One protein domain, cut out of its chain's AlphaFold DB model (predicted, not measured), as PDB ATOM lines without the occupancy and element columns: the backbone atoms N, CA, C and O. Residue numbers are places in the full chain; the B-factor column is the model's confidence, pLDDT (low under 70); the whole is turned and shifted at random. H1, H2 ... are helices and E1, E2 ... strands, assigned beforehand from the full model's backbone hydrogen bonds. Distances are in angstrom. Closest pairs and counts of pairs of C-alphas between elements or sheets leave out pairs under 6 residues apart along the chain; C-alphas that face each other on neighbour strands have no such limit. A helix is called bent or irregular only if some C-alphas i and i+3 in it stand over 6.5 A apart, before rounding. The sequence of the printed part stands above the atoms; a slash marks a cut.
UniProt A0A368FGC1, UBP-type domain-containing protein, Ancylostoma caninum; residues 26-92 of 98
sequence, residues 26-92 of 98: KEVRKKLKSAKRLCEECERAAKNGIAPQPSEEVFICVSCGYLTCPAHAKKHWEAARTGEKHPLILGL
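What this domain is: This is residues 26 to 92 of the 98 residues of the protein "UBP-type domain-containing protein" of Ancylostoma caninum (UniProt A0A368FGC1). What does the model look like? The short strand E1 lies near the middle, with the equally short E2 beside it as a small two-stranded ladder; the short helices H1 and H3 lie on opposite sides of E1, and H2 is off towards one end, near H3, with winding links between the parts. What is it built of? The printed part has 67 residues with H1, H2, E1, H3 and E2 in that order; the sheet E1 - E2 is antiparallel, the class is mostly helix, and under half of the residues are in named elements. How large is it? It is compact, with a radius of gyration of the C-alphas of 11.8 A and spans of 33 by 27 by 18 A.

How they stand to each other: Where does H1, residues 26 to 33, stand? Its closest C-alpha to E1, residues 59 to 61, is that of Val 28, 7.1 A from that of Ile 60. H1 is apart from H2, residues 40 to 47, and from H3, residues 70 to 78. How do H2 and H3 stand? They are close but not clearly touching, the closest C-alphas being those of Glu 41 and His 72, 7.2 A apart, at a steep tilt of 60 degrees, opposite ways. What pairs with E1? E2, residues 89 to 91, is its antiparallel neighbour, with N 60 and O 90 within hydrogen-bond range at 2.8 A. Residues 67 to 68 also pair with residues 59 to 60, antiparallel. How are the helix backbones? In H1 and H2 every O i to N i+4 pair is within hydrogen-bond range, in H3 3 of 5.

Where its parts are: Where does H1 begin? C-alpha 26 is at (-0.090, -33.470, -15.987), and H1 is 11.0 A long; H2 is 10.6 A and E1 6.6 A. Is H3 even? It is 13.4 A long and only just irregular, with C-alphas 71 and 74 6.8 A apart. Where does E2 end? It is 6.7 A long and ends with C-alpha 91 at (-11.310, -22.106, -21.744).

The domain as a whole: How far does it reach? The two C-alphas farthest apart are those of Gly 49 and Glu 84, at 33.1 A, and the printed part has no cut. Which link is long? The link from H2 to E1 is long, with 11 residues. Where is confidence low? Residues 52 to 55 are under 70, and the mean pLDDT of the printed part is 84.2.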
ATOM      1  N   LYS A  26      -0.556 -32.381 -15.111       84.44
ATOM      2  CA  LYS A  26      -0.090 -33.470 -15.987       84.44
ATOM      3  C   LYS A  26      -1.155 -33.882 -17.012       84.44
ATOM      4  O   LYS A  26      -0.861 -33.920 -18.206       84.44
ATOM      5  N   GLU A  27      -2.383 -34.125 -16.555       84.31
ATOM      6  CA  GLU A  27      -3.498 -34.549 -17.412       84.31
ATOM      7  C   GLU A  27      -3.939 -33.419 -18.346       84.31
ATOM      8  O   GLU A  27      -4.095 -33.626 -19.551       84.31
ATOM      9  N   VAL A  28      -4.035 -32.196 -17.812       84.00
ATOM     10  CA  VAL A  28      -4.387 -31.001 -18.591       84.00
ATOM     11  C   VAL A  28      -3.369 -30.766 -19.712       84.00
ATOM     12  O   VAL A  28      -3.748 -30.657 -20.876       84.00
ATOM     13  N   ARG A  29      -2.063 -30.772 -19.406       84.31
ATOM     14  CA  ARG A  29      -1.002 -30.597 -20.415       84.31
ATOM     15  C   ARG A  29      -1.021 -31.696 -21.476       84.31
ATOM     16  O   ARG A  29      -0.791 -31.404 -22.646       84.31
ATOM     17  N   LYS A  30      -1.291 -32.947 -21.089       85.19
ATOM     18  CA  LYS A  30      -1.386 -34.071 -22.032       85.19
ATOM     19  C   LYS A  30      -2.506 -33.847 -23.047       85.19
ATOM     20  O   LYS A  30      -2.286 -34.053 -24.235       85.19
ATOM     21  N   LYS A  31      -3.670 -33.381 -22.592       83.25
ATOM     22  CA  LYS A  31      -4.826 -33.100 -23.454       83.25
ATOM     23  C   LYS A  31      -4.638 -31.866 -24.331       83.25
ATOM     24  O   LYS A  31      -5.008 -31.912 -25.499       83.25
ATOM     25  N   LEU A  32      -3.994 -30.815 -23.821       81.62
ATOM     26  CA  LEU A  32      -3.655 -29.630 -24.619       81.62
ATOM     27  C   LEU A  32      -2.727 -29.965 -25.799       81.62
ATOM     28  O   LEU A  32      -2.900 -29.419 -26.884       81.62
ATOM     29  N   LYS A  33      -1.797 -30.917 -25.628       83.44
ATOM     30  CA  LYS A  33      -0.936 -31.393 -26.726       83.44
ATOM     31  C   LYS A  33      -1.698 -32.108 -27.843       83.44
ATOM     32  O   LYS A  33      -1.201 -32.163 -28.959       83.44
ATOM     33  N   SER A  34      -2.875 -32.666 -27.565       76.50
ATOM     34  CA  SER A  34      -3.645 -33.434 -28.550       76.50
ATOM     35  C   SER A  34      -4.383 -32.564 -29.577       76.50
ATOM     36  O   SER A  34      -5.092 -33.128 -30.402       76.50
ATOM     37  N   ALA A  35      -4.274 -31.227 -29.508       70.94
ATOM     38  CA  ALA A  35      -4.942 -30.251 -30.389       70.94
ATOM     39  C   ALA A  35      -6.465 -30.459 -30.556       70.94
ATOM     40  O   ALA A  35      -7.091 -29.919 -31.466       70.94
ATOM     41  N   LYS A  36      -7.083 -31.238 -29.664       79.12
ATOM     42  CA  LYS A  36      -8.482 -31.632 -29.759       79.12
ATOM     43  C   LYS A  36      -9.363 -30.475 -29.301       79.12
ATOM     44  O   LYS A  36      -9.332 -30.091 -28.136       79.12
ATOM     45  N   ARG A  37     -10.167 -29.957 -30.227       80.44
ATOM     46  CA  ARG A  37     -11.096 -28.832 -30.027       80.44
ATOM     47  C   ARG A  37     -12.554 -29.283 -29.993       80.44
ATOM     48  O   ARG A  37     -13.442 -28.549 -30.395       80.44
ATOM     49  N   LEU A  38     -12.806 -30.510 -29.543       84.44
ATOM     50  CA  LEU A  38     -14.157 -31.047 -29.445       84.44
ATOM     51  C   LEU A  38     -14.371 -31.695 -28.081       84.44
ATOM     52  O   LEU A  38     -13.501 -32.409 -27.569       84.44
ATOM     53  N   CYS A  39     -15.540 -31.436 -27.505       89.50
ATOM     54  CA  CYS A  39     -15.936 -32.008 -26.229       89.50
ATOM     55  C   CYS A  39     -16.053 -33.541 -26.330       89.50
ATOM     56  O   CYS A  39     -16.433 -34.060 -27.381       89.50
ATOM     57  N   GLU A  40     -15.724 -34.292 -25.273       88.75
ATOM     58  CA  GLU A  40     -15.697 -35.764 -25.377       88.75
ATOM     59  C   GLU A  40     -17.093 -36.371 -25.592       88.75
ATOM     60  O   GLU A  40     -17.228 -37.385 -26.276       88.75
ATOM     61  N   GLU A  41     -18.139 -35.734 -25.065       87.56
ATOM     62  CA  GLU A  41     -19.536 -36.133 -25.285       87.56
ATOM     63  C   GLU A  41     -19.988 -35.867 -26.730       87.56
ATOM     64  O   GLU A  41     -20.582 -36.731 -27.369       87.56
ATOM     65  N   CYS A  42     -19.610 -34.714 -27.278       87.75
ATOM     66  CA  CYS A  42     -19.869 -34.307 -28.657       87.75
ATOM     67  C   CYS A  42     -19.161 -35.251 -29.636       87.75
ATOM     68  O   CYS A  42     -19.730 -35.648 -30.647       87.75
ATOM     69  N   GLU A  43     -17.926 -35.647 -29.321       87.56
ATOM     70  CA  GLU A  43     -17.152 -36.559 -30.164       87.56
ATOM     71  C   GLU A  43     -17.793 -37.944 -30.175       87.56
ATOM     72  O   GLU A  43     -17.864 -38.597 -31.216       87.56
ATOM     73  N   ARG A  44     -18.288 -38.395 -29.019       87.31
ATOM     74  CA  ARG A  44     -19.013 -39.658 -28.909       87.31
ATOM     75  C   ARG A  44     -20.325 -39.619 -29.691       87.31
ATOM     76  O   ARG A  44     -20.621 -40.577 -30.395       87.31
ATOM     77  N   ALA A  45     -21.079 -38.524 -29.602       86.62
ATOM     78  CA  ALA A  45     -22.305 -38.328 -30.372       86.62
ATOM     79  C   ALA A  45     -22.029 -38.369 -31.886       86.62
ATOM     80  O   ALA A  45     -22.685 -39.127 -32.598       86.62
ATOM     81  N   ALA A  46     -20.985 -37.669 -32.343       86.38
ATOM     82  CA  ALA A  46     -20.550 -37.674 -33.740       86.38
ATOM     83  C   ALA A  46     -20.193 -39.082 -34.240       86.38
ATOM     84  O   ALA A  46     -20.614 -39.486 -35.322       86.38
ATOM     85  N   LYS A  47     -19.466 -39.864 -33.429       86.75
ATOM     86  CA  LYS A  47     -19.133 -41.266 -33.741       86.75
ATOM     87  C   LYS A  47     -20.361 -42.174 -33.819       86.75
ATOM     88  O   LYS A  47     -20.332 -43.157 -34.548       86.75
ATOM     89  N   ASN A  48     -21.429 -41.832 -33.104       86.56
ATOM     90  CA  ASN A  48     -22.703 -42.549 -33.127       86.56
ATOM     91  C   ASN A  48     -23.658 -42.048 -34.229       86.56
ATOM     92  O   ASN A  48     -24.831 -42.408 -34.218       86.56
ATOM     93  N   GLY A  49     -23.191 -41.208 -35.161       83.12
ATOM     94  CA  GLY A  49     -24.004 -40.688 -36.265       83.12
ATOM     95  C   GLY A  49     -24.977 -39.574 -35.870       83.12
ATOM     96  O   GLY A  49     -25.811 -39.176 -36.678       83.12
ATOM     97  N   ILE A  50     -24.876 -39.048 -34.648       83.12
ATOM     98  CA  ILE A  50     -25.648 -37.884 -34.205       83.12
ATOM     99  C   ILE A  50     -24.845 -36.645 -34.586       83.12
ATOM    100  O   ILE A  50     -23.689 -36.524 -34.179       83.12
ATOM    101  N   ALA A  51     -25.449 -35.721 -35.339       74.44
ATOM    102  CA  ALA A  51     -24.808 -34.457 -35.684       74.44
ATOM    103  C   ALA A  51     -24.350 -33.751 -34.392       74.44
ATOM    104  O   ALA A  51     -25.194 -33.376 -33.569       74.44
ATOM    105  N   PRO A  52     -23.031 -33.611 -34.155       68.56
ATOM    106  CA  PRO A  52     -22.567 -32.873 -32.999       68.56
ATOM    107  C   PRO A  52     -22.980 -31.420 -33.198       68.56
ATOM    108  O   PRO A  52     -22.821 -30.887 -34.290       68.56
ATOM    109  N   GLN A  53     -23.474 -30.769 -32.150       66.44
ATOM    110  CA  GLN A  53     -23.539 -29.312 -32.149       66.44
ATOM    111  C   GLN A  53     -22.111 -28.810 -31.913       66.44
ATOM    112  O   GLN A  53     -21.603 -28.994 -30.797       66.44
ATOM    113  N   PRO A  54     -21.413 -28.263 -32.929       63.06
ATOM    114  CA  PRO A  54     -20.100 -27.695 -32.704       63.06
ATOM    115  C   PRO A  54     -20.276 -26.494 -31.777       63.06
ATOM    116  O   PRO A  54     -20.931 -25.512 -32.105       63.06
ATOM    117  N   SER A  55     -19.729 -26.598 -30.575       67.56
ATOM    118  CA  SER A  55     -19.571 -25.446 -29.701       67.56
ATOM    119  C   SER A  55     -18.313 -24.702 -30.120       67.56
ATOM    120  O   SER A  55     -17.239 -25.306 -30.133       67.56
ATOM    121  N   GLU A  56     -18.438 -23.409 -30.407       72.50
ATOM    122  CA  GLU A  56     -17.285 -22.541 -30.686       72.50
ATOM    123  C   GLU A  56     -16.313 -22.482 -29.500       72.50
ATOM    124  O   GLU A  56     -15.110 -22.353 -29.692       72.50
ATOM    125  N   GLU A  57     -16.818 -22.674 -28.278       85.62
ATOM    126  CA  GLU A  57     -16.004 -22.720 -27.067       85.62
ATOM    127  C   GLU A  57     -15.872 -24.146 -26.526       85.62
ATOM    128  O   GLU A  57     -16.862 -24.837 -26.247       85.62
ATOM    129  N   VAL A  58     -14.628 -24.571 -26.303       89.06
ATOM    130  CA  VAL A  58     -14.311 -25.805 -25.580       89.06
ATOM    131  C   VAL A  58     -13.504 -25.474 -24.336       89.06
ATOM    132  O   VAL A  58     -12.550 -24.695 -24.353       89.06
ATOM    133  N   PHE A  59     -13.884 -26.117 -23.242       91.44
ATOM    134  CA  PHE A  59     -13.240 -26.006 -21.951       91.44
ATOM    135  C   PHE A  59     -12.566 -27.320 -21.578       91.44
ATOM    136  O   PHE A  59     -13.018 -28.410 -21.932       91.44
ATOM    137  N   ILE A  60     -11.496 -27.223 -20.800       90.81
ATOM    138  CA  ILE A  60     -10.834 -28.356 -20.175       90.81
ATOM    139  C   ILE A  60     -11.039 -28.309 -18.667       90.81
ATOM    140  O   ILE A  60     -10.747 -27.319 -18.003       90.81
ATOM    141  N   CYS A  61     -11.526 -29.404 -18.103       90.81
ATOM    142  CA  CYS A  61     -11.602 -29.575 -16.666       90.81
ATOM    143  C   CYS A  61     -10.191 -29.639 -16.079       90.81
ATOM    144  O   CYS A  61      -9.397 -30.514 -16.432       90.81
ATOM    145  N   VAL A  62      -9.876 -28.739 -15.152       88.44
ATOM    146  CA  VAL A  62      -8.518 -28.642 -14.596       88.44
ATOM    147  C   VAL A  62      -8.208 -29.765 -13.601       88.44
ATOM    148  O   VAL A  62      -7.044 -30.052 -13.328       88.44
ATOM    149  N   SER A  63      -9.244 -30.450 -13.114       87.31
ATOM    150  CA  SER A  63      -9.157 -31.541 -12.138       87.31
ATOM    151  C   SER A  63      -8.927 -32.915 -12.757       87.31
ATOM    152  O   SER A  63      -8.438 -33.815 -12.077       87.31
ATOM    153  N   CYS A  64      -9.267 -33.111 -14.034       87.31
ATOM    154  CA  CYS A  64      -9.101 -34.407 -14.702       87.31
ATOM    155  C   CYS A  64      -8.709 -34.341 -16.184       87.31
ATOM    156  O   CYS A  64      -8.499 -35.384 -16.791       87.31
ATOM    157  N   GLY A  65      -8.619 -33.154 -16.784       88.00
ATOM    158  CA  GLY A  65      -8.322 -32.996 -18.208       88.00
ATOM    159  C   GLY A  65      -9.491 -33.324 -19.145       88.00
ATOM    160  O   GLY A  65      -9.291 -33.424 -20.353       88.00
ATOM    161  N   TYR A  66     -10.709 -33.505 -18.627       89.88
ATOM    162  CA  TYR A  66     -11.884 -33.788 -19.455       89.88
ATOM    163  C   TYR A  66     -12.253 -32.581 -20.325       89.88
ATOM    164  O   TYR A  66     -12.355 -31.467 -19.813       89.88
ATOM    165  N   LEU A  67     -12.466 -32.802 -21.624       90.81
ATOM    166  CA  LEU A  67     -12.874 -31.753 -22.560       90.81
ATOM    167  C   LEU A  67     -14.395 -31.651 -22.600       90.81
ATOM    168  O   LEU A  67     -15.080 -32.620 -22.931       90.81
ATOM    169  N   THR A  68     -14.915 -30.468 -22.307       91.19
ATOM    170  CA  THR A  68     -16.346 -30.196 -22.219       91.19
ATOM    171  C   THR A  68     -16.712 -28.911 -22.958       91.19
ATOM    172  O   THR A  68     -15.888 -28.015 -23.090       91.19
ATOM    173  N   CYS A  69     -17.937 -28.812 -23.459       90.62
ATOM    174  CA  CYS A  69     -18.479 -27.584 -24.046       90.62
ATOM    175  C   CYS A  69     -19.485 -26.939 -23.077       90.62
ATOM    176  O   CYS A  69     -19.852 -27.596 -22.100       90.62
ATOM    177  N   PRO A  70     -19.992 -25.712 -23.315       87.94
ATOM    178  CA  PRO A  70     -20.940 -25.067 -22.400       87.94
ATOM    179  C   PRO A  70     -22.147 -25.956 -22.050       87.94
ATOM    180  O   PRO A  70     -22.538 -26.050 -20.889       87.94
ATOM    181  N   ALA A  71     -22.680 -26.685 -23.037       88.31
ATOM    182  CA  ALA A  71     -23.827 -27.577 -22.857       88.31
ATOM    183  C   ALA A  71     -23.515 -28.815 -21.993       88.31
ATOM    184  O   ALA A  71     -24.371 -29.290 -21.246       88.31
ATOM    185  N   HIS A  72     -22.287 -29.337 -22.070       90.19
ATOM    186  CA  HIS A  72     -21.860 -30.533 -21.335       90.19
ATOM    187  C   HIS A  72     -21.085 -30.204 -20.051       90.19
ATOM    188  O   HIS A  72     -20.829 -31.093 -19.241       90.19
ATOM    189  N   ALA A  73     -20.724 -28.940 -19.814       88.62
ATOM    190  CA  ALA A  73     -19.973 -28.521 -18.632       88.62
ATOM    191  C   ALA A  73     -20.775 -28.766 -17.350       88.62
ATOM    192  O   ALA A  73     -20.250 -29.337 -16.393       88.62
ATOM    193  N   LYS A  74     -22.070 -28.425 -17.366       88.50
ATOM    194  CA  LYS A  74     -22.978 -28.657 -16.237       88.50
ATOM    195  C   LYS A  74     -23.143 -30.151 -15.940       88.50
ATOM    196  O   LYS A  74     -22.928 -30.570 -14.808       88.50
ATOM    197  N   LYS A  75     -23.400 -30.966 -16.972       89.81
ATOM    198  CA  LYS A  75     -23.468 -32.432 -16.839       89.81
ATOM    199  C   LYS A  75     -22.167 -33.009 -16.296       89.81
ATOM    200  O   LYS A  75     -22.199 -33.851 -15.405       89.81
ATOM    201  N   HIS A  76     -21.025 -32.526 -16.794       89.62
ATOM    202  CA  HIS A  76     -19.732 -32.938 -16.273       89.62
ATOM    203  C   HIS A  76     -19.641 -32.627 -14.790       89.62
ATOM    204  O   HIS A  76     -19.228 -33.511 -14.057       89.62
ATOM    205  N   TRP A  77     -20.003 -31.420 -14.343       86.31
ATOM    206  CA  TRP A  77     -19.977 -31.011 -12.935       86.31
ATOM    207  C   TRP A  77     -20.869 -31.889 -12.043       86.31
ATOM    208  O   TRP A  77     -20.386 -32.386 -11.020       86.31
ATOM    209  N   GLU A  78     -22.111 -32.115 -12.470       88.19
ATOM    210  CA  GLU A  78     -23.156 -32.858 -11.752       88.19
ATOM    211  C   GLU A  78     -22.976 -34.382 -11.790       88.19
ATOM    212  O   GLU A  78     -23.604 -35.085 -10.999       88.19
ATOM    213  N   ALA A  79     -22.117 -34.905 -12.672       86.31
ATOM    214  CA  ALA A  79     -21.862 -36.335 -12.785       86.31
ATOM    215  C   ALA A  79     -21.484 -36.947 -11.425       86.31
ATOM    216  O   ALA A  79     -20.629 -36.418 -10.707       86.31
ATOM    217  N   ALA A  80     -22.104 -38.083 -11.093       81.62
ATOM    218  CA  ALA A  80     -21.803 -38.833  -9.880       81.62
ATOM    219  C   ALA A  80     -20.359 -39.356  -9.932       81.62
ATOM    220  O   ALA A  80     -19.956 -40.001 -10.900       81.62
ATOM    221  N   ARG A  81     -19.566 -39.062  -8.895       82.12
ATOM    222  CA  ARG A  81     -18.153 -39.466  -8.814       82.12
ATOM    223  C   ARG A  81     -17.814 -39.922  -7.409       82.12
ATOM    224  O   ARG A  81     -18.226 -39.300  -6.434       82.12
ATOM    225  N   THR A  82     -16.981 -40.948  -7.324       71.69
ATOM    226  CA  THR A  82     -16.262 -41.325  -6.109       71.69
ATOM    227  C   THR A  82     -15.039 -40.417  -5.966       71.69
ATOM    228  O   THR A  82     -13.953 -40.718  -6.451       71.69
ATOM    229  N   GLY A  83     -15.224 -39.236  -5.371       73.88
ATOM    230  CA  GLY A  83     -14.136 -38.283  -5.145       73.88
ATOM    231  C   GLY A  83     -14.590 -36.829  -5.122       73.88
ATOM    232  O   GLY A  83     -15.762 -36.526  -4.905       73.88
ATOM    233  N   GLU A  84     -13.646 -35.915  -5.340       75.56
ATOM    234  CA  GLU A  84     -13.942 -34.486  -5.365       75.56
ATOM    235  C   GLU A  84     -14.728 -34.077  -6.614       75.56
ATOM    236  O   GLU A  84     -14.492 -34.562  -7.725       75.56
ATOM    237  N   LYS A  85     -15.650 -33.127  -6.434       82.56
ATOM    238  CA  LYS A  85     -16.291 -32.443  -7.559       82.56
ATOM    239  C   LYS A  85     -15.232 -31.708  -8.378       82.56
ATOM    240  O   LYS A  85     -14.188 -31.319  -7.860       82.56
ATOM    241  N   HIS A  86     -15.530 -31.486  -9.654       87.12
ATOM    242  CA  HIS A  86     -14.689 -30.693 -10.545       87.12
ATOM    243  C   HIS A  86     -15.336 -29.315 -10.764       87.12
ATOM    244  O   HIS A  86     -16.135 -29.171 -11.688       87.12
ATOM    245  N   PRO A  87     -15.072 -28.330  -9.884       84.56
ATOM    246  CA  PRO A  87     -15.721 -27.022  -9.918       84.56
ATOM    247  C   PRO A  87     -15.135 -26.065 -10.957       84.56
ATOM    248  O   PRO A  87     -15.752 -25.045 -11.215       84.56
ATOM    249  N   LEU A  88     -13.949 -26.356 -11.506       87.75
ATOM    250  CA  LEU A  88     -13.211 -25.421 -12.351       87.75
ATOM    251  C   LEU A  88     -12.965 -25.988 -13.745       87.75
ATOM    252  O   LEU A  88     -12.481 -27.118 -13.910       87.75
ATOM    253  N   ILE A  89     -13.219 -25.154 -14.745       90.62
ATOM    254  CA  ILE A  89     -12.933 -25.432 -16.150       90.62
ATOM    255  C   ILE A  89     -12.128 -24.277 -16.755       90.62
ATOM    256  O   ILE A  89     -12.312 -23.120 -16.398       90.62
ATOM    257  N   LEU A  90     -11.206 -24.584 -17.661       89.31
ATOM    258  CA  LEU A  90     -10.345 -23.622 -18.350       89.31
ATOM    259  C   LEU A  90     -10.754 -23.535 -19.821       89.31
ATOM    260  O   LEU A  90     -10.756 -24.552 -20.510       89.31
ATOM    261  N   GLY A  91     -11.062 -22.340 -20.319       89.44
ATOM    262  CA  GLY A  91     -11.310 -22.106 -21.744       89.44
ATOM    263  C   GLY A  91     -10.039 -22.259 -22.568       89.44
ATOM    264  O   GLY A  91      -8.999 -21.707 -22.210       89.44
ATOM    265  N   LEU A  92     -10.119 -23.008 -23.668       85.88
ATOM    266  CA  LEU A  92      -8.965 -23.267 -24.532       85.88
ATOM    267  C   LEU A  92      -8.605 -22.086 -25.443       85.88
ATOM    268  O   LEU A  92      -7.477 -22.023 -25.926       85.88
TER     269      LEU A  92